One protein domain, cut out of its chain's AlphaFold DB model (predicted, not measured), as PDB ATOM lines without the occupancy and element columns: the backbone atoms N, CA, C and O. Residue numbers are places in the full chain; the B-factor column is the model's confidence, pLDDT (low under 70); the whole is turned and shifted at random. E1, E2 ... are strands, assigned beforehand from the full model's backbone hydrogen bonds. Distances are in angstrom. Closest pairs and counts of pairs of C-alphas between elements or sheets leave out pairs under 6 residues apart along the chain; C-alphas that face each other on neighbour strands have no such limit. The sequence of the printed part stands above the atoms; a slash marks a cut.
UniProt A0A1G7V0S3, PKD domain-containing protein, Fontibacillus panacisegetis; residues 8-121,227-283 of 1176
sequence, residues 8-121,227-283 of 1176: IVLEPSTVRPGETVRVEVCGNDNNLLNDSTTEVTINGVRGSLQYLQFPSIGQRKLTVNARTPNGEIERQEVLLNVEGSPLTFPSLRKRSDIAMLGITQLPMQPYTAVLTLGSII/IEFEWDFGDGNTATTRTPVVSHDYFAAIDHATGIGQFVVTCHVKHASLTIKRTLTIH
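What this domain is: This is residues 8 to 121 and 227 to 283 of the 1176 residues of the protein "PKD domain-containing protein" of Fontibacillus panacisegetis (UniProt A0A1G7V0S3). Picture two small strand sandwiches as two lobes, meeting where edge strand E4 of one comes beside edge strand E15 of the other. The larger pairs the sheets E12 E11 E14 E15 and E9 E10 E13; the smaller pairs E1 E2 E4 and E3 E5 E6, and the short hairpin E7 and E8 lies far from the mean of the C-alphas. The printed part has 171 residues with fifteen named strands, E1 to E15 in order along the chain, and no named helix: all strand. The five sheets are antiparallel; the whole is compact, with a radius of gyration of the C-alphas of 16.9 A and spans of 56 by 39 by 26 A.

How they stand to each other: Begin at the hairpin E14, residues 260 to 269, and E15, residues 274 to 283, where N 265 and O 278 are 2.9 A apart. Beside E14 look for E11, residues 229 to 232, with N 230 and O 268 at 2.9 A, then its hairpin partner E12, residues 238 to 241, with N 231 and O 239 at 2.8 A. This sheet is twisted, up to 4.1 A off its best plane. Facing it is the sheet of E9, residues 101 to 105, E10, residues 112 to 117, and E13, residues 245 to 249; N 102 and O 116 are 2.8 A apart, N 115 and O 246 2.8 A. The parts that face each other are 9.1 A centre to centre, their strands at 27 degrees. Cross from E15 to E4, residues 49 to 52: the closest C-alphas, of Tyr 51 and Arg 278, are 4.8 A apart. E4 pairs with E2, residues 21 to 26, by N 23 and O 50 at 2.8 A, and E2 forms a hairpin with E1, residues 8 to 11, by N 9 and O 24 at 2.8 A. Facing these, at 9.3 A, are E3, residues 39 to 42, and the hairpin E5, residues 58 to 67, and E6, residues 73 to 82, with N 41 and O 65 at 2.8 A and N 62 and O 78 at 2.9 A. The four sheets make a stack of sheets, face to face in these two pairs. In the hairpin E7, residues 88 to 90, and E8, residues 96 to 98, N 89 and O 97 are 2.9 A apart; E8 runs on into E9 at 63 degrees.

Where its parts are: Find C-alpha 8, where E1 begins, at (-31.292, 9.587, 24.071). E5 runs 29.3 A, E6 28.4 A, E14 28.1 A and E15 29.1 A, ending at C-alpha 283, (-41.795, -13.300, 22.394).

The domain as a whole: The C-alphas of Asn 70 and Arg 93, 56.3 A apart, are the farthest. Residues 122 to 226 are cut out, with 20.4 A from C-alpha 121 to C-alpha 227. The long link is E2 to E3. The mean pLDDT of the printed part is 82.4; look for values under 70 at residues 34 to 37, 91 to 95, 105 to 109, 119 to 121 and 242 to 243.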
ATOM      1  N   ILE A   8     -31.655  10.888  23.495       91.56
ATOM      2  CA  ILE A   8     -31.292   9.587  24.071       91.56
ATOM      3  C   ILE A   8     -30.485   9.841  25.343       91.56
ATOM      4  O   ILE A   8     -29.480  10.554  25.301       91.56
ATOM      5  N   VAL A   9     -30.934   9.291  26.465       92.69
ATOM      6  CA  VAL A   9     -30.289   9.413  27.775       92.69
ATOM      7  C   VAL A   9     -29.557   8.110  28.084       92.69
ATOM      8  O   VAL A   9     -30.133   7.030  27.970       92.69
ATOM      9  N   LEU A  10     -28.279   8.221  28.450       92.69
ATOM     10  CA  LEU A  10     -27.439   7.115  28.910       92.69
ATOM     11  C   LEU A  10     -27.062   7.379  30.365       92.69
ATOM     12  O   LEU A  10     -26.363   8.352  30.650       92.69
ATOM     13  N   GLU A  11     -27.531   6.527  31.269       92.12
ATOM     14  CA  GLU A  11     -27.287   6.644  32.705       92.12
ATOM     15  C   GLU A  11     -26.617   5.366  33.237       92.12
ATOM     16  O   GLU A  11     -27.270   4.321  33.297       92.12
ATOM     17  N   PRO A  12     -25.326   5.423  33.621       90.31
ATOM     18  CA  PRO A  12     -24.392   6.545  33.444       90.31
ATOM     19  C   PRO A  12     -23.907   6.684  31.982       90.31
ATOM     20  O   PRO A  12     -24.002   5.754  31.182       90.31
ATOM     21  N   SER A  13     -23.353   7.849  31.620       86.12
ATOM     22  CA  SER A  13     -22.862   8.132  30.254       86.12
ATOM     23  C   SER A  13     -21.546   7.421  29.894       86.12
ATOM     24  O   SER A  13     -21.183   7.358  28.720       86.12
ATOM     25  N   THR A  14     -20.855   6.885  30.902       88.88
ATOM     26  CA  THR A  14     -19.670   6.021  30.802       88.88
ATOM     27  C   THR A  14     -19.837   4.897  31.823       88.88
ATOM     28  O   THR A  14     -20.184   5.183  32.967       88.88
ATOM     29  N   VAL A  15     -19.597   3.644  31.428       92.19
ATOM     30  CA  VAL A  15     -19.760   2.453  32.291       92.19
ATOM     31  C   VAL A  15     -18.501   1.598  32.331       92.19
ATOM     32  O   VAL A  15     -17.713   1.604  31.389       92.19
ATOM     33  N   ARG A  16     -18.335   0.793  33.378       92.94
ATOM     34  CA  ARG A  16     -17.343  -0.289  33.431       92.94
ATOM     35  C   ARG A  16     -17.866  -1.567  32.767       92.94
ATOM     36  O   ARG A  16     -19.079  -1.756  32.659       92.94
ATOM     37  N   PRO A  17     -16.991  -2.491  32.334       89.06
ATOM     38  CA  PRO A  17     -17.430  -3.828  31.942       89.06
ATOM     39  C   PRO A  17     -18.238  -4.500  33.067       89.06
ATOM     40  O   PRO A  17     -17.833  -4.436  34.220       89.06
ATOM     41  N   GLY A  18     -19.380  -5.114  32.756       84.31
ATOM     42  CA  GLY A  18     -20.303  -5.692  33.747       84.31
ATOM     43  C   GLY A  18     -21.219  -4.687  34.460       84.31
ATOM     44  O   GLY A  18     -22.184  -5.089  35.094       84.31
ATOM     45  N   GLU A  19     -21.010  -3.378  34.325       91.19
ATOM     46  CA  GLU A  19     -21.906  -2.379  34.917       91.19
ATOM     47  C   GLU A  19     -23.186  -2.204  34.086       91.19
ATOM     48  O   GLU A  19     -23.181  -2.320  32.856       91.19
ATOM     49  N   THR A  20     -24.304  -1.954  34.770       94.00
ATOM     50  CA  THR A  20     -25.607  -1.729  34.132       94.00
ATOM     51  C   THR A  20     -25.684  -0.303  33.591       94.00
ATOM     52  O   THR A  20     -25.503   0.650  34.344       94.00
ATOM     53  N   VAL A  21     -26.028  -0.147  32.309       94.12
ATOM     54  CA  VAL A  21     -26.431   1.140  31.726       94.12
ATOM     55  C   VAL A  21     -27.933   1.153  31.475       94.12
ATOM     56  O   VAL A  21     -28.481   0.243  30.850       94.12
ATOM     57  N   ARG A  22     -28.598   2.208  31.936       94.50
ATOM     58  CA  ARG A  22     -29.979   2.537  31.588       94.50
ATOM     59  C   ARG A  22     -29.973   3.397  30.329       94.50
ATOM     60  O   ARG A  22     -29.339   4.450  30.291       94.50
ATOM     61  N   VAL A  23     -30.672   2.939  29.297       93.25
ATOM     62  CA  VAL A  23     -30.820   3.639  28.018       93.25
ATOM     63  C   VAL A  23     -32.268   4.070  27.873       93.25
ATOM     64  O   VAL A  23     -33.149   3.215  27.785       93.25
ATOM     65  N   GLU A  24     -32.505   5.378  27.821       93.25
ATOM     66  CA  GLU A  24     -33.836   5.949  27.618       93.25
ATOM     67  C   GLU A  24     -33.914   6.715  26.308       93.25
ATOM     68  O   GLU A  24     -33.018   7.483  25.958       93.25
ATOM     69  N   VAL A  25     -35.019   6.550  25.597       91.38
ATOM     70  CA  VAL A  25     -35.334   7.297  24.384       91.38
ATOM     71  C   VAL A  25     -36.497   8.221  24.711       91.38
ATOM     72  O   VAL A  25     -37.586   7.754  25.042       91.38
ATOM     73  N   CYS A  26     -36.260   9.526  24.632       88.69
ATOM     74  CA  CYS A  26     -37.233  10.564  24.942       88.69
ATOM     75  C   CYS A  26     -37.738  11.262  23.675       88.69
ATOM     76  O   CYS A  26     -36.986  11.468  22.716       88.69
ATOM     77  N   GLY A  27     -39.004  11.677  23.698       85.25
ATOM     78  CA  GLY A  27     -39.584  12.567  22.695       85.25
ATOM     79  C   GLY A  27     -39.132  14.020  22.860       85.25
ATOM     80  O   GLY A  27     -38.359  14.365  23.756       85.25
ATOM     81  N   ASN A  28     -39.635  14.905  21.994       82.00
ATOM     82  CA  ASN A  28     -39.354  16.350  22.065       82.00
ATOM     83  C   ASN A  28     -39.952  17.034  23.308       82.00
ATOM     84  O   ASN A  28     -39.590  18.162  23.628       82.00
ATOM     85  N   ASP A  29     -40.875  16.364  23.994       80.38
ATOM     86  CA  ASP A  29     -41.469  16.777  25.265       80.38
ATOM     87  C   ASP A  29     -40.620  16.364  26.483       80.38
ATOM     88  O   ASP A  29     -41.029  16.589  27.619       80.38
ATOM     89  N   ASN A  30     -39.429  15.789  26.251       75.19
ATOM     90  CA  ASN A  30     -38.512  15.240  27.252       75.19
ATOM     91  C   ASN A  30     -39.067  14.068  28.083       75.19
ATOM     92  O   ASN A  30     -38.400  13.646  29.029       75.19
ATOM     93  N   ASN A  31     -40.220  13.499  27.724       81.56
ATOM     94  CA  ASN A  31     -40.731  12.278  28.347       81.56
ATOM     95  C   ASN A  31     -40.250  11.041  27.583       81.56
ATOM     96  O   ASN A  31     -39.900  11.129  26.404       81.56
ATOM     97  N   LEU A  32     -40.243   9.877  28.244       80.94
ATOM     98  CA  LEU A  32     -40.017   8.582  27.588       80.94
ATOM     99  C   LEU A  32     -40.954   8.444  26.386       80.94
ATOM    100  O   LEU A  32     -42.164   8.637  26.511       80.94
ATOM    101  N   LEU A  33     -40.388   8.085  25.237       79.94
ATOM    102  CA  LEU A  33     -41.099   7.899  23.976       79.94
ATOM    103  C   LEU A  33     -41.871   6.566  23.997       79.94
ATOM    104  O   LEU A  33     -41.604   5.651  23.225       79.94
ATOM    105  N   ASN A  34     -42.814   6.476  24.933       67.50
ATOM    106  CA  ASN A  34     -43.699   5.348  25.213       67.50
ATOM    107  C   ASN A  34     -45.102   5.557  24.616       67.50
ATOM    108  O   ASN A  34     -46.047   4.874  25.011       67.50
ATOM    109  N   ASP A  35     -45.274   6.519  23.701       63.00
ATOM    110  CA  ASP A  35     -46.566   6.719  23.047       63.00
ATOM    111  C   ASP A  35     -46.962   5.445  22.286       63.00
ATOM    112  O   ASP A  35     -46.205   4.924  21.468       63.00
ATOM    113  N   SER A  36     -48.182   4.970  22.542       58.06
ATOM    114  CA  SER A  36     -48.822   3.801  21.927       58.06
ATOM    115  C   SER A  36     -48.756   3.762  20.394       58.06
ATOM    116  O   SER A  36     -48.944   2.704  19.791       58.06
ATOM    117  N   THR A  37     -48.496   4.906  19.758       68.19
ATOM    118  CA  THR A  37     -48.425   5.049  18.307       68.19
ATOM    119  C   THR A  37     -47.013   4.878  17.736       68.19
ATOM    120  O   THR A  37     -46.883   4.450  16.593       68.19
ATOM    121  N   THR A  38     -45.948   5.156  18.491       79.44
ATOM    122  CA  THR A  38     -44.571   5.168  17.962       79.44
ATOM    123  C   THR A  38     -43.787   3.950  18.449       79.44
ATOM    124  O   THR A  38     -43.554   3.769  19.638       79.44
ATOM    125  N   GLU A  39     -43.351   3.096  17.524       84.06
ATOM    126  CA  GLU A  39     -42.530   1.924  17.824       84.06
ATOM    127  C   GLU A  39     -41.060   2.322  17.972       84.06
ATOM    128  O   GLU A  39     -40.423   2.759  17.012       84.06
ATOM    129  N   VAL A  40     -40.509   2.132  19.171       88.00
ATOM    130  CA  VAL A  40     -39.098   2.389  19.476       88.00
ATOM    131  C   VAL A  40     -38.347   1.070  19.637       88.00
ATOM    132  O   VAL A  40     -38.845   0.135  20.264       88.00
ATOM    133  N   THR A  41     -37.139   0.996  19.078       88.19
ATOM    134  CA  THR A  41     -36.203  -0.117  19.281       88.19
ATOM    135  C   THR A  41     -34.817   0.393  19.658       88.19
ATOM    136  O   THR A  41     -34.336   1.355  19.061       88.19
ATOM    137  N   ILE A  42     -34.153  -0.284  20.593       87.69
ATOM    138  CA  ILE A  42     -32.747  -0.087  20.964       87.69
ATOM    139  C   ILE A  42     -32.005  -1.373  20.576       87.69
ATOM    140  O   ILE A  42     -32.377  -2.466  20.994       87.69
ATOM    141  N   ASN A  43     -31.005  -1.268  19.698       85.62
ATOM    142  CA  ASN A  43     -30.281  -2.399  19.095       85.62
ATOM    143  C   ASN A  43     -31.191  -3.476  18.469       85.62
ATOM    144  O   ASN A  43     -30.846  -4.654  18.433       85.62
ATOM    145  N   GLY A  44     -32.351  -3.065  17.949       79.44
ATOM    146  CA  GLY A  44     -33.334  -3.962  17.336       79.44
ATOM    147  C   GLY A  44     -34.280  -4.657  18.322       79.44
ATOM    148  O   GLY A  44     -35.199  -5.337  17.875       79.44
ATOM    149  N   VAL A  45     -34.112  -4.456  19.633       82.38
ATOM    150  CA  VAL A  45     -35.053  -4.913  20.668       82.38
ATOM    151  C   VAL A  45     -36.048  -3.789  20.950       82.38
ATOM    152  O   VAL A  45     -35.646  -2.633  21.060       82.38
ATOM    153  N   ARG A  46     -37.344  -4.101  21.038       81.44
ATOM    154  CA  ARG A  46     -38.420  -3.116  21.257       81.44
ATOM    155  C   ARG A  46     -38.293  -2.416  22.620       81.44
ATOM    156  O   ARG A  46     -37.657  -2.942  23.526       81.44
ATOM    157  N   GLY A  47     -38.887  -1.236  22.758       84.38
ATOM    158  CA  GLY A  47     -38.968  -0.483  24.013       84.38
ATOM    159  C   GLY A  47     -38.104   0.777  24.007       84.38
ATOM    160  O   GLY A  47     -37.019   0.799  23.425       84.38
ATOM    161  N   SER A  48     -38.600   1.836  24.651       87.00
ATOM    162  CA  SER A  48     -37.890   3.115  24.797       87.00
ATOM    163  C   SER A  48     -37.037   3.190  26.069       87.00
ATOM    164  O   SER A  48     -36.396   4.211  26.296       87.00
ATOM    165  N   LEU A  49     -37.037   2.138  26.893       90.19
ATOM    166  CA  LEU A  49     -36.228   1.983  28.101       90.19
ATOM    167  C   LEU A  49     -35.608   0.582  28.109       90.19
ATOM    168  O   LEU A  49     -36.340  -0.406  28.055       90.19
ATOM    169  N   GLN A  50     -34.281   0.483  28.198       91.62
ATOM    170  CA  GLN A  50     -33.581  -0.796  28.355       91.62
ATOM    171  C   GLN A  50     -32.410  -0.702  29.332       91.62
ATOM    172  O   GLN A  50     -31.710   0.308  29.382       91.62
ATOM    173  N   TYR A  51     -32.173  -1.795  30.054       93.94
ATOM    174  CA  TYR A  51     -30.985  -2.017  30.873       93.94
ATOM    175  C   TYR A  51     -30.033  -2.963  30.137       93.94
ATOM    176  O   TYR A  51     -30.392  -4.108  29.839       93.94
ATOM    177  N   LEU A  52     -28.835  -2.473  29.816       90.88
ATOM    178  CA  LEU A  52     -27.813  -3.195  29.053       90.88
ATOM    179  C   LEU A  52     -26.525  -3.358  29.872       90.88
ATOM    180  O   LEU A  52     -26.246  -2.573  30.773       90.88
ATOM    181  N   GLN A  53     -25.714  -4.353  29.506       89.94
ATOM    182  CA  GLN A  53     -24.385  -4.599  30.075       89.94
ATOM    183  C   GLN A  53     -23.405  -5.015  28.974       89.94
ATOM    184  O   GLN A  53     -23.808  -5.644  27.989       89.94
ATOM    185  N   PHE A  54     -22.115  -4.715  29.159       86.12
ATOM    186  CA  PHE A  54     -21.062  -5.018  28.184       86.12
ATOM    187  C   PHE A  54     -19.866  -5.731  28.841       86.12
ATOM    188  O   PHE A  54     -19.454  -5.317  29.918       86.12
ATOM    189  N   PRO A  55     -19.273  -6.760  28.200       79.12
ATOM    190  CA  PRO A  55     -18.238  -7.609  28.815       79.12
ATOM    191  C   PRO A  55     -16.817  -7.041  28.781       79.12
ATOM    192  O   PRO A  55     -15.941  -7.526  29.486       79.12
ATOM    193  N   SER A  56     -16.545  -6.053  27.931       80.25
ATOM    194  CA  SER A  56     -15.186  -5.569  27.679       80.25
ATOM    195  C   SER A  56     -15.154  -4.063  27.480       80.25
ATOM    196  O   SER A  56     -16.175  -3.456  27.151       80.25
ATOM    197  N   ILE A  57     -13.969  -3.474  27.649       83.69
ATOM    198  CA  ILE A  57     -13.722  -2.055  27.394       83.69
ATOM    199  C   ILE A  57     -13.877  -1.704  25.906       83.69
ATOM    200  O   ILE A  57     -13.823  -2.558  25.012       83.69
ATOM    201  N   GLY A  58     -14.077  -0.421  25.636       83.38
ATOM    202  CA  GLY A  58     -14.175   0.159  24.305       83.38
ATOM    203  C   GLY A  58     -15.524   0.815  24.036       83.38
ATOM    204  O   GLY A  58     -16.503   0.641  24.757       83.38
ATOM    205  N   GLN A  59     -15.579   1.570  22.947       87.50
ATOM    206  CA  GLN A  59     -16.780   2.294  22.559       87.50
ATOM    207  C   GLN A  59     -17.846   1.332  22.008       87.50
ATOM    208  O   GLN A  59     -17.556   0.437  21.207       87.50
ATOM    209  N   ARG A  60     -19.090   1.480  22.463       88.56
ATOM    210  CA  ARG A  60     -20.257   0.698  22.044       88.56
ATOM    211  C   ARG A  60     -21.199   1.599  21.276       88.56
ATOM    212  O   ARG A  60     -21.554   2.681  21.726       88.56
ATOM    213  N   LYS A  61     -21.604   1.139  20.100       90.25
ATOM    214  CA  LYS A  61     -22.530   1.858  19.237       90.25
ATOM    215  C   LYS A  61     -23.939   1.330  19.470       90.25
ATOM    216  O   LYS A  61     -24.219   0.187  19.119       90.25
ATOM    217  N   LEU A  62     -24.805   2.154  20.049       89.19
ATOM    218  CA  LEU A  62     -26.213   1.832  20.253       89.19
ATOM    219  C   LEU A  62     -27.031   2.431  19.112       89.19
ATOM    220  O   LEU A  62     -26.896   3.612  18.796       89.19
ATOM    221  N   THR A  63     -27.857   1.604  18.475       91.69
ATOM    222  CA  THR A  63     -28.748   2.036  17.392       91.69
ATOM    223  C   THR A  63     -30.166   2.155  17.922       91.69
ATOM    224  O   THR A  63     -30.745   1.150  18.327       91.69
ATOM    225  N   VAL A  64     -30.729   3.359  17.877       91.31
ATOM    226  CA  VAL A  64     -32.124   3.625  18.227       91.31
ATOM    227  C   VAL A  64     -32.914   3.873  16.952       91.31
ATOM    228  O   VAL A  64     -32.511   4.698  16.132       91.31
ATOM    229  N   ASN A  65     -34.035   3.175  16.781       89.75
ATOM    230  CA  ASN A  65     -34.987   3.468  15.711       89.75
ATOM    231  C   ASN A  65     -36.351   3.793  16.314       89.75
ATOM    232  O   ASN A  65     -36.854   2.996  17.103       89.75
ATOM    233  N   ALA A  66     -36.944   4.909  15.900       89.19
ATOM    234  CA  ALA A  66     -38.330   5.265  16.172       89.19
ATOM    235  C   ALA A  66     -39.122   5.218  14.862       89.19
ATOM    236  O   ALA A  66     -38.677   5.751  13.842       89.19
ATOM    237  N   ARG A  67     -40.283   4.565  14.881       86.81
ATOM    238  CA  ARG A  67     -41.155   4.406  13.719       86.81
ATOM    239  C   ARG A  67     -42.597   4.734  14.072       86.81
ATOM    240  O   ARG A  67     -43.177   4.112  14.952       86.81
ATOM    241  N   THR A  68     -43.200   5.655  13.343       84.56
ATOM    242  CA  THR A  68     -44.613   6.026  13.500       84.56
ATOM    243  C   THR A  68     -45.539   5.131  12.659       84.56
ATOM    244  O   THR A  68     -45.088   4.467  11.714       84.56
ATOM    245  N   PRO A  69     -46.867   5.135  12.908       75.31
ATOM    246  CA  PRO A  69     -47.819   4.297  12.173       75.31
ATOM    247  C   PRO A  69     -47.942   4.663  10.688       75.31
ATOM    248  O   PRO A  69     -48.228   3.801   9.860       75.31
ATOM    249  N   ASN A  70     -47.711   5.933  10.335       80.94
ATOM    250  CA  ASN A  70     -47.699   6.420   8.949       80.94
ATOM    251  C   ASN A  70     -46.407   6.041   8.187       80.94
ATOM    252  O   ASN A  70     -46.300   6.336   6.998       80.94
ATOM    253  N   GLY A  71     -45.459   5.352   8.837       76.94
ATOM    254  CA  GLY A  71     -44.263   4.792   8.213       76.94
ATOM    255  C   GLY A  71     -43.038   5.706   8.203       76.94
ATOM    256  O   GLY A  71     -42.047   5.336   7.573       76.94
ATOM    257  N   GLU A  72     -43.070   6.853   8.887       83.88
ATOM    258  CA  GLU A  72     -41.866   7.661   9.106       83.88
ATOM    259  C   GLU A  72     -40.921   6.903  10.047       83.88
ATOM    260  O   GLU A  72     -41.354   6.307  11.034       83.88
ATOM    261  N   ILE A  73     -39.632   6.866   9.703       85.06
ATOM    262  CA  ILE A  73     -38.595   6.183  10.480       85.06
ATOM    263  C   ILE A  73     -37.484   7.187  10.747       85.06
ATOM    264  O   ILE A  73     -36.903   7.734   9.807       85.06
ATOM    265  N   GLU A  74     -37.149   7.376  12.014       89.94
ATOM    266  CA  GLU A  74     -35.942   8.073  12.432       89.94
ATOM    267  C   GLU A  74     -34.987   7.080  13.086       89.94
ATOM    268  O   GLU A  74     -35.377   6.287  13.945       89.94
ATOM    269  N   ARG A  75     -33.724   7.119  12.660       91.12
ATOM    270  CA  ARG A  75     -32.640   6.332  13.241       91.12
ATOM    271  C   ARG A  75     -31.603   7.276  13.813       91.12
ATOM    272  O   ARG A  75     -31.069   8.111  13.087       91.12
ATOM    273  N   GLN A  76     -31.264   7.071  15.074       91.00
ATOM    274  CA  GLN A  76     -30.186   7.778  15.743       91.00
ATOM    275  C   GLN A  76     -29.186   6.772  16.306       91.00
ATOM    276  O   GLN A  76     -29.536   5.666  16.720       91.00
ATOM    277  N   GLU A  77     -27.912   7.142  16.281       90.00
ATOM    278  CA  GLU A  77     -26.833   6.328  16.821       90.00
ATOM    279  C   GLU A  77     -26.168   7.106  17.946       90.00
ATOM    280  O   GLU A  77     -25.835   8.281  17.780       90.00
ATOM    281  N   VAL A  78     -25.984   6.453  19.089       91.00
ATOM    282  CA  VAL A  78     -25.281   7.025  20.237       91.00
ATOM    283  C   VAL A  78     -24.101   6.133  20.598       91.00
ATOM    284  O   VAL A  78     -24.160   4.905  20.475       91.00
ATOM    285  N   LEU A  79     -22.998   6.761  20.989       88.56
ATOM    286  CA  LEU A  79     -21.781   6.083  21.411       88.56
ATOM    287  C   LEU A  79     -21.741   6.066  22.937       88.56
ATOM    288  O   LEU A  79     -21.841   7.114  23.568       88.56
ATOM    289  N   LEU A  80     -21.591   4.877  23.509       89.56
ATOM    290  CA  LEU A  80     -21.378   4.655  24.933       89.56
ATOM    291  C   LEU A  80     -19.925   4.235  25.141       89.56
ATOM    292  O   LEU A  80     -19.468   3.268  24.529       89.56
ATOM    293  N   ASN A  81     -19.201   4.929  26.009       88.25
ATOM    294  CA  ASN A  81     -17.846   4.530  26.361       88.25
ATOM    295  C   ASN A  81     -17.888   3.494  27.493       88.25
ATOM    296  O   ASN A  81     -18.488   3.743  28.539       88.25
ATOM    297  N   VAL A  82     -17.258   2.334  27.267       89.88
ATOM    298  CA  VAL A  82     -17.018   1.329  28.309       89.88
ATOM    299  C   VAL A  82     -15.550   1.405  28.720       89.88
ATOM    300  O   VAL A  82     -14.670   1.081  27.920       89.88
ATOM    301  N   GLU A  83     -15.266   1.868  29.930       86.38
ATOM    302  CA  GLU A  83     -13.918   2.218  30.389       86.38
ATOM    303  C   GLU A  83     -13.697   1.785  31.848       86.38
ATOM    304  O   GLU A  83     -14.645   1.612  32.606       86.38
ATOM    305  N   GLY A  84     -12.434   1.614  32.251       85.62
ATOM    306  CA  GLY A  84     -12.065   1.206  33.613       85.62
ATOM    307  C   GLY A  84     -12.045  -0.309  33.847       85.62
ATOM    308  O   GLY A  84     -12.248  -1.111  32.932       85.62
ATOM    309  N   SER A  85     -11.744  -0.697  35.089       84.50
ATOM    310  CA  SER A  85     -11.706  -2.103  35.514       84.50
ATOM    311  C   SER A  85     -13.116  -2.706  35.554       84.50
ATOM    312  O   SER A  85     -14.044  -1.989  35.934       84.50
ATOM    313  N   PRO A  86     -13.302  -3.993  35.196       87.00
ATOM    314  CA  PRO A  86     -14.600  -4.657  35.281       87.00
ATOM    315  C   PRO A  86     -15.235  -4.547  36.669       87.00
ATOM    316  O   PRO A  86     -14.547  -4.611  37.685       87.00
ATOM    317  N   LEU A  87     -16.556  -4.396  36.694       88.19
ATOM    318  CA  LEU A  87     -17.362  -4.529  37.894       88.19
ATOM    319  C   LEU A  87     -17.427  -6.007  38.256       88.19
ATOM    320  O   LEU A  87     -17.969  -6.807  37.489       88.19
ATOM    321  N   THR A  88     -16.846  -6.358  39.394       86.69
ATOM    322  CA  THR A  88     -16.754  -7.739  39.844       86.69
ATOM    323  C   THR A  88     -17.446  -7.953  41.179       86.69
ATOM    324  O   THR A  88     -17.657  -7.010  41.943       86.69
ATOM    325  N   PHE A  89     -17.803  -9.204  41.444       83.38
ATOM    326  CA  PHE A  89     -18.301  -9.671  42.730       83.38
ATOM    327  C   PHE A  89     -17.560 -10.960  43.130       83.38
ATOM    328  O   PHE A  89     -16.994 -11.635  42.262       83.38
ATOM    329  N   PRO A  90     -17.504 -11.299  44.427       74.25
ATOM    330  CA  PRO A  90     -16.972 -12.579  44.882       74.25
ATOM    331  C   PRO A  90     -17.901 -13.733  44.461       74.25
ATOM    332  O   PRO A  90     -19.052 -13.784  44.869       74.25
ATOM    333  N   SER A  91     -17.428 -14.670  43.641       65.62
ATOM    334  CA  SER A  91     -18.168 -15.897  43.317       65.62
ATOM    335  C   SER A  91     -17.861 -17.009  44.327       65.62
ATOM    336  O   SER A  91     -16.901 -16.924  45.104       65.62
ATOM    337  N   LEU A  92     -18.612 -18.117  44.260       52.53
ATOM    338  CA  LEU A  92     -18.273 -19.358  44.969       52.53
ATOM    339  C   LEU A  92     -16.789 -19.715  44.706       52.53
ATOM    340  O   LEU A  92     -16.329 -19.643  43.562       52.53
ATOM    341  N   ARG A  93     -16.041 -20.068  45.771       43.34
ATOM    342  CA  ARG A  93     -14.570 -20.300  45.824       43.34
ATOM    343  C   ARG A  93     -13.649 -19.059  45.907       43.34
ATOM    344  O   ARG A  93     -12.485 -19.155  45.521       43.34
ATOM    345  N   LYS A  94     -14.125 -17.901  46.392       49.06
ATOM    346  CA  LYS A  94     -13.328 -16.654  46.569       49.06
ATOM    347  C   LYS A  94     -12.673 -16.119  45.275       49.06
ATOM    348  O   LYS A  94     -11.729 -15.331  45.330       49.06
ATOM    349  N   ARG A  95     -13.164 -16.519  44.095       56.59
ATOM    350  CA  ARG A  95     -12.746 -15.941  42.804       56.59
ATOM    351  C   ARG A  95     -13.551 -14.667  42.534       56.59
ATOM    352  O   ARG A  95     -14.678 -14.536  42.990       56.59
ATOM    353  N   SER A  96     -12.964 -13.701  41.829       72.19
ATOM    354  CA  SER A  96     -13.655 -12.463  41.447       72.19
ATOM    355  C   SER A  96     -14.210 -12.612  40.030       72.19
ATOM    356  O   SER A  96     -13.428 -12.705  39.083       72.19
ATOM    357  N   ASP A  97     -15.536 -12.651  39.888       77.62
ATOM    358  CA  ASP A  97     -16.234 -12.785  38.602       77.62
ATOM    359  C   ASP A  97     -16.821 -11.449  38.142       77.62
ATOM    360  O   ASP A  97     -17.219 -10.619  38.956       77.62
ATOM    361  N   ILE A  98     -16.913 -11.233  36.825       84.25
ATOM    362  CA  ILE A  98     -17.558 -10.033  36.265       84.25
ATOM    363  C   ILE A  98     -19.070 -10.129  36.487       84.25
ATOM    364  O   ILE A  98     -19.690 -11.125  36.126       84.25
ATOM    365  N   ALA A  99     -19.681  -9.065  37.001       87.06
ATOM    366  CA  ALA A  99     -21.097  -8.993  37.353       87.06
ATOM    367  C   ALA A  99     -22.038  -8.905  36.134       87.06
ATOM    368  O   ALA A  99     -22.749  -7.922  35.947       87.06
ATOM    369  N   MET A 100     -22.033  -9.913  35.261       85.94
ATOM    370  CA  MET A 100     -22.827  -9.955  34.030       85.94
ATOM    371  C   MET A 100     -23.986 -10.937  34.101       85.94
ATOM    372  O   MET A 100     -23.768 -12.108  34.388       85.94
ATOM    373  N   LEU A 101     -25.185 -10.472  33.734       85.81
ATOM    374  CA  LEU A 101     -26.393 -11.292  33.690       85.81
ATOM    375  C   LEU A 101     -26.554 -11.968  32.312       85.81
ATOM    376  O   LEU A 101     -26.720 -11.295  31.285       85.81
ATOM    377  N   GLY A 102     -26.488 -13.299  32.292       78.44
ATOM    378  CA  GLY A 102     -26.751 -14.183  31.157       78.44
ATOM    379  C   GLY A 102     -28.170 -14.759  31.195       78.44
ATOM    380  O   GLY A 102     -28.750 -14.930  32.262       78.44
ATOM    381  N   ILE A 103     -28.758 -15.022  30.023       78.62
ATOM    382  CA  ILE A 103     -30.118 -15.574  29.906       78.62
ATOM    383  C   ILE A 103     -30.149 -16.617  28.787       78.62
ATOM    384  O   ILE A 103     -29.757 -16.315  27.657       78.62
ATOM    385  N   THR A 104     -30.648 -17.817  29.089       72.81
ATOM    386  CA  THR A 104     -30.800 -18.940  28.150       72.81
ATOM    387  C   THR A 104     -32.227 -19.482  28.202       72.81
ATOM    388  O   THR A 104     -32.762 -19.712  29.276       72.81
ATOM    389  N   GLN A 105     -32.864 -19.708  27.054       67.19
ATOM    390  CA  GLN A 105     -34.208 -20.296  26.983       67.19
ATOM    391  C   GLN A 105     -34.130 -21.829  26.963       67.19
ATOM    392  O   GLN A 105     -33.296 -22.386  26.242       67.19
ATOM    393  N   LEU A 106     -35.008 -22.518  27.699       54.94
ATOM    394  CA  LEU A 106     -35.029 -23.984  27.694       54.94
ATOM    395  C   LEU A 106     -35.575 -24.547  26.365       54.94
ATOM    396  O   LEU A 106     -36.617 -24.094  25.873       54.94
ATOM    397  N   PRO A 107     -34.926 -25.571  25.772       43.28
ATOM    398  CA  PRO A 107     -35.452 -26.252  24.593       43.28
ATOM    399  C   PRO A 107     -36.857 -26.821  24.844       43.28
ATOM    400  O   PRO A 107     -37.112 -27.444  25.867       43.28
ATOM    401  N   MET A 108     -37.771 -26.631  23.886       52.59
ATOM    402  CA  MET A 108     -39.176 -27.085  23.931       52.59
ATOM    403  C   MET A 108     -40.084 -26.431  24.994       52.59
ATOM    404  O   MET A 108     -41.287 -26.687  24.975       52.59
ATOM    405  N   GLN A 109     -39.566 -25.538  25.843       65.88
ATOM    406  CA  GLN A 109     -40.351 -24.742  26.792       65.88
ATOM    407  C   GLN A 109     -40.227 -23.249  26.445       65.88
ATOM    408  O   GLN A 109     -39.344 -22.555  26.945       65.88
ATOM    409  N   PRO A 110     -41.093 -22.716  25.561       70.19
ATOM    410  CA  PRO A 110     -40.900 -21.393  24.966       70.19
ATOM    411  C   PRO A 110     -41.061 -20.214  25.939       70.19
ATOM    412  O   PRO A 110     -40.802 -19.079  25.545       70.19
ATOM    413  N   TYR A 111     -41.484 -20.449  27.178       82.06
ATOM    414  CA  TYR A 111     -41.709 -19.400  28.176       82.06
ATOM    415  C   TYR A 111     -40.773 -19.493  29.390       82.06
ATOM    416  O   TYR A 111     -40.735 -18.557  30.183       82.06
ATOM    417  N   THR A 112     -39.955 -20.549  29.480       77.25
ATOM    418  CA  THR A 112     -39.016 -20.763  30.588       77.25
ATOM    419  C   THR A 112     -37.624 -20.238  30.241       77.25
ATOM    420  O   THR A 112     -37.046 -20.619  29.214       77.25
ATOM    421  N   ALA A 113     -37.065 -19.385  31.102       76.75
ATOM    422  CA  ALA A 113     -35.712 -18.852  30.969       76.75
ATOM    423  C   ALA A 113     -34.842 -19.211  32.181       76.75
ATOM    424  O   ALA A 113     -35.270 -19.086  33.324       76.75
ATOM    425  N   VAL A 114     -33.603 -19.609  31.904       78.00
ATOM    426  CA  VAL A 114     -32.526 -19.822  32.873       78.00
ATOM    427  C   VAL A 114     -31.653 -18.573  32.894       78.00
ATOM    428  O   VAL A 114     -31.123 -18.167  31.856       78.00
ATOM    429  N   LEU A 115     -31.516 -17.956  34.059       83.50
ATOM    430  CA  LEU A 115     -30.753 -16.738  34.295       83.50
ATOM    431  C   LEU A 115     -29.467 -17.085  35.043       83.50
ATOM    432  O   LEU A 115     -29.485 -17.926  35.936       83.50
ATOM    433  N   THR A 116     -28.355 -16.459  34.661       81.56
ATOM    434  CA  THR A 116     -27.027 -16.703  35.243       81.56
ATOM    435  C   THR A 116     -26.298 -15.389  35.533       81.56
ATOM    436  O   THR A 116     -26.493 -14.415  34.809       81.56
ATOM    437  N   LEU A 117     -25.448 -15.330  36.562       81.19
ATOM    438  CA  LEU A 117     -24.569 -14.190  36.864       81.19
ATOM    439  C   LEU A 117     -23.095 -14.650  36.880       81.19
ATOM    440  O   LEU A 117     -22.759 -15.616  37.553       81.19
ATOM    441  N   GLY A 118     -22.193 -13.982  36.154       76.44
ATOM    442  CA  GLY A 118     -20.759 -14.341  36.140       76.44
ATOM    443  C   GLY A 118     -20.279 -15.106  34.899       76.44
ATOM    444  O   GLY A 118     -20.954 -15.149  33.866       76.44
ATOM    445  N   SER A 119     -19.064 -15.668  34.955       56.50
ATOM    446  CA  SER A 119     -18.350 -16.205  33.782       56.50
ATOM    447  C   SER A 119     -18.713 -17.659  33.425       56.50
ATOM    448  O   SER A 119     -17.866 -18.528  33.287       56.50
ATOM    449  N   ILE A 120     -20.001 -17.901  33.157       46.28
ATOM    450  CA  ILE A 120     -20.486 -19.032  32.325       46.28
ATOM    451  C   ILE A 120     -20.830 -18.532  30.898       46.28
ATOM    452  O   ILE A 120     -21.279 -19.266  30.019       46.28
ATOM    453  N   ILE A 121     -20.592 -17.245  30.625       41.06
ATOM    454  CA  ILE A 121     -20.861 -16.614  29.333       41.06
ATOM    455  C   ILE A 121     -19.689 -16.885  28.384       41.06
ATOM    456  O   ILE A 121     -18.574 -16.419  28.606       41.06
ATOM    457  N   ILE A 227     -23.143 -15.403  51.060       72.75
ATOM    458  CA  ILE A 227     -23.183 -15.347  49.586       72.75
ATOM    459  C   ILE A 227     -24.608 -15.615  49.099       72.75
ATOM    460  O   ILE A 227     -25.012 -16.753  48.872       72.75
ATOM    461  N   GLU A 228     -25.357 -14.536  48.914       79.94
ATOM    462  CA  GLU A 228     -26.757 -14.589  48.510       79.94
ATOM    463  C   GLU A 228     -27.010 -13.749  47.248       79.94
ATOM    464  O   GLU A 228     -26.479 -12.638  47.095       79.94
ATOM    465  N   PHE A 229     -27.821 -14.299  46.341       82.31
ATOM    466  CA  PHE A 229     -28.307 -13.659  45.124       82.31
ATOM    467  C   PHE A 229     -29.832 -13.571  45.187       82.31
ATOM    468  O   PHE A 229     -30.530 -14.580  45.088       82.31
ATOM    469  N   GLU A 230     -30.357 -12.360  45.312       92.06
ATOM    470  CA  GLU A 230     -31.787 -12.098  45.168       92.06
ATOM    471  C   GLU A 230     -32.106 -11.794  43.708       92.06
ATOM    472  O   GLU A 230     -31.573 -10.854  43.112       92.06
ATOM    473  N   TRP A 231     -32.999 -12.581  43.131       90.00
ATOM    474  CA  TRP A 231     -33.519 -12.410  41.788       90.00
ATOM    475  C   TRP A 231     -34.905 -11.792  41.861       90.00
ATOM    476  O   TRP A 231     -35.812 -12.345  42.476       90.00
ATOM    477  N   ASP A 232     -35.081 -10.677  41.172       95.38
ATOM    478  CA  ASP A 232     -36.385 -10.146  40.795       95.38
ATOM    479  C   ASP A 232     -36.535 -10.375  39.294       95.38
ATOM    480  O   ASP A 232     -35.761  -9.849  38.486       95.38
ATOM    481  N   PHE A 233     -37.504 -11.207  38.917       93.06
ATOM    482  CA  PHE A 233     -37.728 -11.577  37.523       93.06
ATOM    483  C   PHE A 233     -38.389 -10.452  36.720       93.06
ATOM    484  O   PHE A 233     -38.484 -10.548  35.498       93.06
ATOM    485  N   GLY A 234     -38.817  -9.366  37.369       89.50
ATOM    486  CA  GLY A 234     -39.466  -8.221  36.740       89.50
ATOM    487  C   GLY A 234     -40.942  -8.450  36.410       89.50
ATOM    488  O   GLY A 234     -41.542  -7.613  35.735       89.50
ATOM    489  N   ASP A 235     -41.525  -9.564  36.861       87.12
ATOM    490  CA  ASP A 235     -42.948  -9.899  36.736       87.12
ATOM    491  C   ASP A 235     -43.705  -9.903  38.079       87.12
ATOM    492  O   ASP A 235     -44.889 -10.237  38.125       87.12
ATOM    493  N   GLY A 236     -43.031  -9.494  39.158       85.00
ATOM    494  CA  GLY A 236     -43.555  -9.498  40.522       85.00
ATOM    495  C   GLY A 236     -43.210 -10.755  41.321       85.00
ATOM    496  O   GLY A 236     -43.467 -10.767  42.522       85.00
ATOM    497  N   ASN A 237     -42.613 -11.774  40.691       85.56
ATOM    498  CA  ASN A 237     -42.035 -12.913  41.392       85.56
ATOM    499  C   ASN A 237     -40.554 -12.663  41.689       85.56
ATOM    500  O   ASN A 237     -39.826 -12.053  40.899       85.56
ATOM    501  N   THR A 238     -40.107 -13.198  42.816       88.56
ATOM    502  CA  THR A 238     -38.713 -13.159  43.246       88.56
ATOM    503  C   THR A 238     -38.245 -14.556  43.621       88.56
ATOM    504  O   THR A 238     -39.056 -15.414  43.968       88.56
ATOM    505  N   ALA A 239     -36.940 -14.782  43.578       75.50
ATOM    506  CA  ALA A 239     -36.316 -15.982  44.113       75.50
ATOM    507  C   ALA A 239     -34.983 -15.619  44.752       75.50
ATOM    508  O   ALA A 239     -34.285 -14.730  44.271       75.50
ATOM    509  N   THR A 240     -34.602 -16.349  45.787       78.44
ATOM    510  CA  THR A 240     -33.287 -16.223  46.405       78.44
ATOM    511  C   THR A 240     -32.502 -17.490  46.122       78.44
ATOM    512  O   THR A 240     -33.023 -18.593  46.267       78.44
ATOM    513  N   THR A 241     -31.252 -17.348  45.689       70.19
ATOM    514  CA  THR A 241     -30.354 -18.482  45.463       70.19
ATOM    515  C   THR A 241     -28.980 -18.206  46.060       70.19
ATOM    516  O   THR A 241     -28.537 -17.064  46.164       70.19
ATOM    517  N   ARG A 242     -28.262 -19.275  46.413       66.12
ATOM    518  CA  ARG A 242     -26.854 -19.210  46.859       66.12
ATOM    519  C   ARG A 242     -25.862 -19.473  45.728       66.12
ATOM    520  O   ARG A 242     -24.669 -19.212  45.841       66.12
ATOM    521  N   THR A 243     -26.364 -19.961  44.595       69.50
ATOM    522  CA  THR A 243     -25.629 -20.063  43.334       69.50
ATOM    523  C   THR A 243     -26.058 -18.935  42.397       69.50
ATOM    524  O   THR A 243     -27.205 -18.488  42.456       69.50
ATOM    525  N   PRO A 244     -25.193 -18.470  41.485       78.94
ATOM    526  CA  PRO A 244     -25.548 -17.401  40.562       78.94
ATOM    527  C   PRO A 244     -26.378 -17.917  39.363       78.94
ATOM    528  O   PRO A 244     -26.134 -17.500  38.232       78.94
ATOM    529  N   VAL A 245     -27.321 -18.850  39.575       74.75
ATOM    530  CA  VAL A 245     -28.175 -19.459  38.535       74.75
ATOM    531  C   VAL A 245     -29.603 -19.680  39.050       74.75
ATOM    532  O   VAL A 245     -29.782 -20.171  40.159       74.75
ATOM    533  N   VAL A 246     -30.619 -19.387  38.230       79.69
ATOM    534  CA  VAL A 246     -32.042 -19.617  38.552       79.69
ATOM    535  C   VAL A 246     -32.875 -19.863  37.282       79.69
ATOM    536  O   VAL A 246     -32.517 -19.383  36.210       79.69
ATOM    537  N   SER A 247     -33.986 -20.603  37.365       79.81
ATOM    538  CA  SER A 247     -34.925 -20.828  36.248       79.81
ATOM    539  C   SER A 247     -36.316 -20.291  36.586       79.81
ATOM    540  O   SER A 247     -36.786 -20.501  37.699       79.81
ATOM    541  N   HIS A 248     -36.994 -19.653  35.625       85.69
ATOM    542  CA  HIS A 248     -38.330 -19.068  35.817       85.69
ATOM    543  C   HIS A 248     -39.220 -19.191  34.568       85.69
ATOM    544  O   HIS A 248     -38.737 -19.000  33.447       85.69
ATOM    545  N   ASP A 249     -40.512 -19.496  34.751       84.88
ATOM    546  CA  ASP A 249     -41.524 -19.555  33.680       84.88
ATOM    547  C   ASP A 249     -42.330 -18.249  33.612       84.88
ATOM    548  O   ASP A 249     -43.121 -17.924  34.495       84.88
ATOM    549  N   TYR A 250     -42.168 -17.521  32.508       86.81
ATOM    550  CA  TYR A 250     -42.805 -16.227  32.277       86.81
ATOM    551  C   TYR A 250     -44.186 -16.334  31.616       86.81
ATOM    552  O   TYR A 250     -44.777 -15.302  31.289       86.81
ATOM    553  N   PHE A 251     -44.729 -17.535  31.368       86.00
ATOM    554  CA  PHE A 251     -45.985 -17.695  30.624       86.00
ATOM    555  C   PHE A 251     -47.124 -16.861  31.221       86.00
ATOM    556  O   PHE A 251     -47.779 -16.115  30.500       86.00
ATOM    557  N   ALA A 252     -47.327 -16.932  32.538       81.69
ATOM    558  CA  ALA A 252     -48.396 -16.195  33.213       81.69
ATOM    559  C   ALA A 252     -48.191 -14.667  33.201       81.69
ATOM    560  O   ALA A 252     -49.164 -13.918  33.274       81.69
ATOM    561  N   ALA A 253     -46.940 -14.217  33.092       84.44
ATOM    562  CA  ALA A 253     -46.544 -12.816  33.167       84.44
ATOM    563  C   ALA A 253     -46.600 -12.081  31.817       84.44
ATOM    564  O   ALA A 253     -46.578 -10.850  31.767       84.44
ATOM    565  N   ILE A 254     -46.650 -12.815  30.704       85.62
ATOM    566  CA  ILE A 254     -46.666 -12.224  29.366       85.62
ATOM    567  C   ILE A 254     -48.086 -11.793  28.998       85.62
ATOM    568  O   ILE A 254     -49.022 -12.596  28.965       85.62
ATOM    569  N   ASP A 255     -48.240 -10.538  28.573       84.00
ATOM    570  CA  ASP A 255     -49.442 -10.132  27.853       84.00
ATOM    571  C   ASP A 255     -49.436 -10.721  26.432       84.00
ATOM    572  O   ASP A 255     -48.901 -10.174  25.464       84.00
ATOM    573  N   HIS A 256     -50.073 -11.879  26.295       84.69
ATOM    574  CA  HIS A 256     -50.202 -12.576  25.021       84.69
ATOM    575  C   HIS A 256     -50.968 -11.784  23.946       84.69
ATOM    576  O   HIS A 256     -50.898 -12.159  22.775       84.69
ATOM    577  N   ALA A 257     -51.686 -10.706  24.292       79.69
ATOM    578  CA  ALA A 257     -52.355  -9.855  23.307       79.69
ATOM    579  C   ALA A 257     -51.375  -8.917  22.585       79.69
ATOM    580  O   ALA A 257     -51.510  -8.706  21.378       79.69
ATOM    581  N   THR A 258     -50.377  -8.387  23.297       75.50
ATOM    582  CA  THR A 258     -49.307  -7.551  22.718       75.50
ATOM    583  C   THR A 258     -48.201  -8.390  22.079       75.50
ATOM    584  O   THR A 258     -47.504  -7.925  21.177       75.50
ATOM    585  N   GLY A 259     -48.078  -9.652  22.500       77.31
ATOM    586  CA  GLY A 259     -47.233 -10.669  21.880       77.31
ATOM    587  C   GLY A 259     -45.759 -10.617  22.269       77.31
ATOM    588  O   GLY A 259     -44.968 -11.416  21.762       77.31
ATOM    589  N   ILE A 260     -45.390  -9.714  23.174       80.25
ATOM    590  CA  ILE A 260     -44.039  -9.555  23.704       80.25
ATOM    591  C   ILE A 260     -44.159  -9.232  25.196       80.25
ATOM    592  O   ILE A 260     -44.845  -8.283  25.555       80.25
ATOM    593  N   GLY A 261     -43.476  -9.995  26.047       84.06
ATOM    594  CA  GLY A 261     -43.235  -9.631  27.443       84.06
ATOM    595  C   GLY A 261     -41.860  -8.989  27.580       84.06
ATOM    596  O   GLY A 261     -40.883  -9.510  27.036       84.06
ATOM    597  N   GLN A 262     -41.784  -7.856  28.272       87.44
ATOM    598  CA  GLN A 262     -40.521  -7.214  28.624       87.44
ATOM    599  C   GLN A 262     -40.407  -7.134  30.133       87.44
ATOM    600  O   GLN A 262     -41.271  -6.560  30.787       87.44
ATOM    601  N   PHE A 263     -39.323  -7.691  30.654       91.06
ATOM    602  CA  PHE A 263     -39.091  -7.826  32.079       91.06
ATOM    603  C   PHE A 263     -37.744  -7.207  32.425       91.06
ATOM    604  O   PHE A 263     -36.759  -7.378  31.698       91.06
ATOM    605  N   VAL A 264     -37.698  -6.442  33.510       92.62
ATOM    606  CA  VAL A 264     -36.440  -5.932  34.054       92.62
ATOM    607  C   VAL A 264     -35.983  -6.928  35.097       92.62
ATOM    608  O   VAL A 264     -36.400  -6.860  36.245       92.62
ATOM    609  N   VAL A 265     -35.126  -7.848  34.672       93.81
ATOM    610  CA  VAL A 265     -34.525  -8.802  35.590       93.81
ATOM    611  C   VAL A 265     -33.491  -8.056  36.417       93.81
ATOM    612  O   VAL A 265     -32.582  -7.431  35.857       93.81
ATOM    613  N   THR A 266     -33.620  -8.138  37.733       94.38
ATOM    614  CA  THR A 266     -32.649  -7.606  38.685       94.38
ATOM    615  C   THR A 266     -32.024  -8.760  39.454       94.38
ATOM    616  O   THR A 266     -32.728  -9.639  39.931       94.38
ATOM    617  N   CYS A 267     -30.701  -8.751  39.570       92.50
ATOM    618  CA  CYS A 267     -29.975  -9.593  40.508       92.50
ATOM    619  C   CYS A 267     -29.307  -8.682  41.540       92.50
ATOM    620  O   CYS A 267     -28.504  -7.814  41.177       92.50
ATOM    621  N   HIS A 268     -29.671  -8.845  42.806       93.00
ATOM    622  CA  HIS A 268     -29.036  -8.191  43.934       93.00
ATOM    623  C   HIS A 268     -28.088  -9.186  44.611       93.00
ATOM    624  O   HIS A 268     -28.498 -10.157  45.238       93.00
ATOM    625  N   VAL A 269     -26.793  -8.949  44.429       89.44
ATOM    626  CA  VAL A 269     -25.704  -9.694  45.054       89.44
ATOM    627  C   VAL A 269     -25.508  -9.115  46.453       89.44
ATOM    628  O   VAL A 269     -24.789  -8.120  46.608       89.44
ATOM    629  N   LYS A 270     -26.173  -9.690  47.461       85.00
ATOM    630  CA  LYS A 270     -26.229  -9.107  48.815       85.00
ATOM    631  C   LYS A 270     -24.847  -8.888  49.409       85.00
ATOM    632  O   LYS A 270     -24.508  -7.774  49.794       85.00
ATOM    633  N   HIS A 271     -24.013  -9.921  49.349       80.75
ATOM    634  CA  HIS A 271     -22.663  -9.921  49.914       80.75
ATOM    635  C   HIS A 271     -21.667  -8.982  49.218       80.75
ATOM    636  O   HIS A 271     -20.592  -8.709  49.741       80.75
ATOM    637  N   ALA A 272     -21.995  -8.489  48.023       83.00
ATOM    638  CA  ALA A 272     -21.205  -7.474  47.330       83.00
ATOM    639  C   ALA A 272     -21.906  -6.107  47.322       83.00
ATOM    640  O   ALA A 272     -21.408  -5.174  46.688       83.00
ATOM    641  N   SER A 273     -23.079  -5.998  47.967       86.44
ATOM    642  CA  SER A 273     -23.991  -4.852  47.881       86.44
ATOM    643  C   SER A 273     -24.168  -4.363  46.439       86.44
ATOM    644  O   SER A 273     -24.210  -3.161  46.156       86.44
ATOM    645  N   LEU A 274     -24.227  -5.305  45.494       88.94
ATOM    646  CA  LEU A 274     -24.169  -5.021  44.069       88.94
ATOM    647  C   LEU A 274     -25.505  -5.347  43.416       88.94
ATOM    648  O   LEU A 274     -25.981  -6.471  43.473       88.94
ATOM    649  N   THR A 275     -26.091  -4.367  42.734       92.50
ATOM    650  CA  THR A 275     -27.344  -4.561  41.997       92.50
ATOM    651  C   THR A 275     -27.091  -4.477  40.506       92.50
ATOM    652  O   THR A 275     -26.632  -3.451  40.000       92.50
ATOM    653  N   ILE A 276     -27.433  -5.545  39.798       91.50
ATOM    654  CA  ILE A 276     -27.301  -5.655  38.352       91.50
ATOM    655  C   ILE A 276     -28.683  -5.784  37.732       91.50
ATOM    656  O   ILE A 276     -29.511  -6.546  38.222       91.50
ATOM    657  N   LYS A 277     -28.933  -5.058  36.637       94.00
ATOM    658  CA  LYS A 277     -30.198  -5.148  35.901       94.00
ATOM    659  C   LYS A 277     -29.966  -5.454  34.435       94.00
ATOM    660  O   LYS A 277     -29.036  -4.941  33.812       94.00
ATOM    661  N   ARG A 278     -30.870  -6.238  33.860       91.38
ATOM    662  CA  ARG A 278     -30.903  -6.516  32.427       91.38
ATOM    663  C   ARG A 278     -32.338  -6.614  31.936       91.38
ATOM    664  O   ARG A 278     -33.182  -7.243  32.566       91.38
ATOM    665  N   THR A 279     -32.614  -6.025  30.777       91.00
ATOM    666  CA  THR A 279     -33.917  -6.201  30.127       91.00
ATOM    667  C   THR A 279     -33.981  -7.552  29.412       91.00
ATOM    668  O   THR A 279     -33.213  -7.808  28.482       91.00
ATOM    669  N   LEU A 280     -34.927  -8.397  29.819       89.25
ATOM    670  CA  LEU A 280     -35.324  -9.631  29.145       89.25
ATOM    671  C   LEU A 280     -36.544  -9.353  28.266       89.25
ATOM    672  O   LEU A 280     -37.511  -8.737  28.698       89.25
ATOM    673  N   THR A 281     -36.502  -9.797  27.013       84.81
ATOM    674  CA  THR A 281     -37.649  -9.740  26.099       84.81
ATOM    675  C   THR A 281     -38.012 -11.153  25.664       84.81
ATOM    676  O   THR A 281     -37.197 -11.825  25.035       84.81
ATOM    677  N   ILE A 282     -39.229 -11.597  25.981       84.50
ATOM    678  CA  ILE A 282     -39.764 -12.903  25.578       84.50
ATOM    679  C   ILE A 282     -40.876 -12.683  24.561       84.50
ATOM    680  O   ILE A 282     -41.855 -11.980  24.811       84.50
ATOM    681  N   HIS A 283     -40.740 -13.307  23.396       81.31
ATOM    682  CA  HIS A 283     -41.795 -13.300  22.394       81.31
ATOM    683  C   HIS A 283     -42.838 -14.363  22.711       81.31
ATOM    684  O   HIS A 283     -42.513 -15.525  22.953       81.31
TER     685      HIS A 283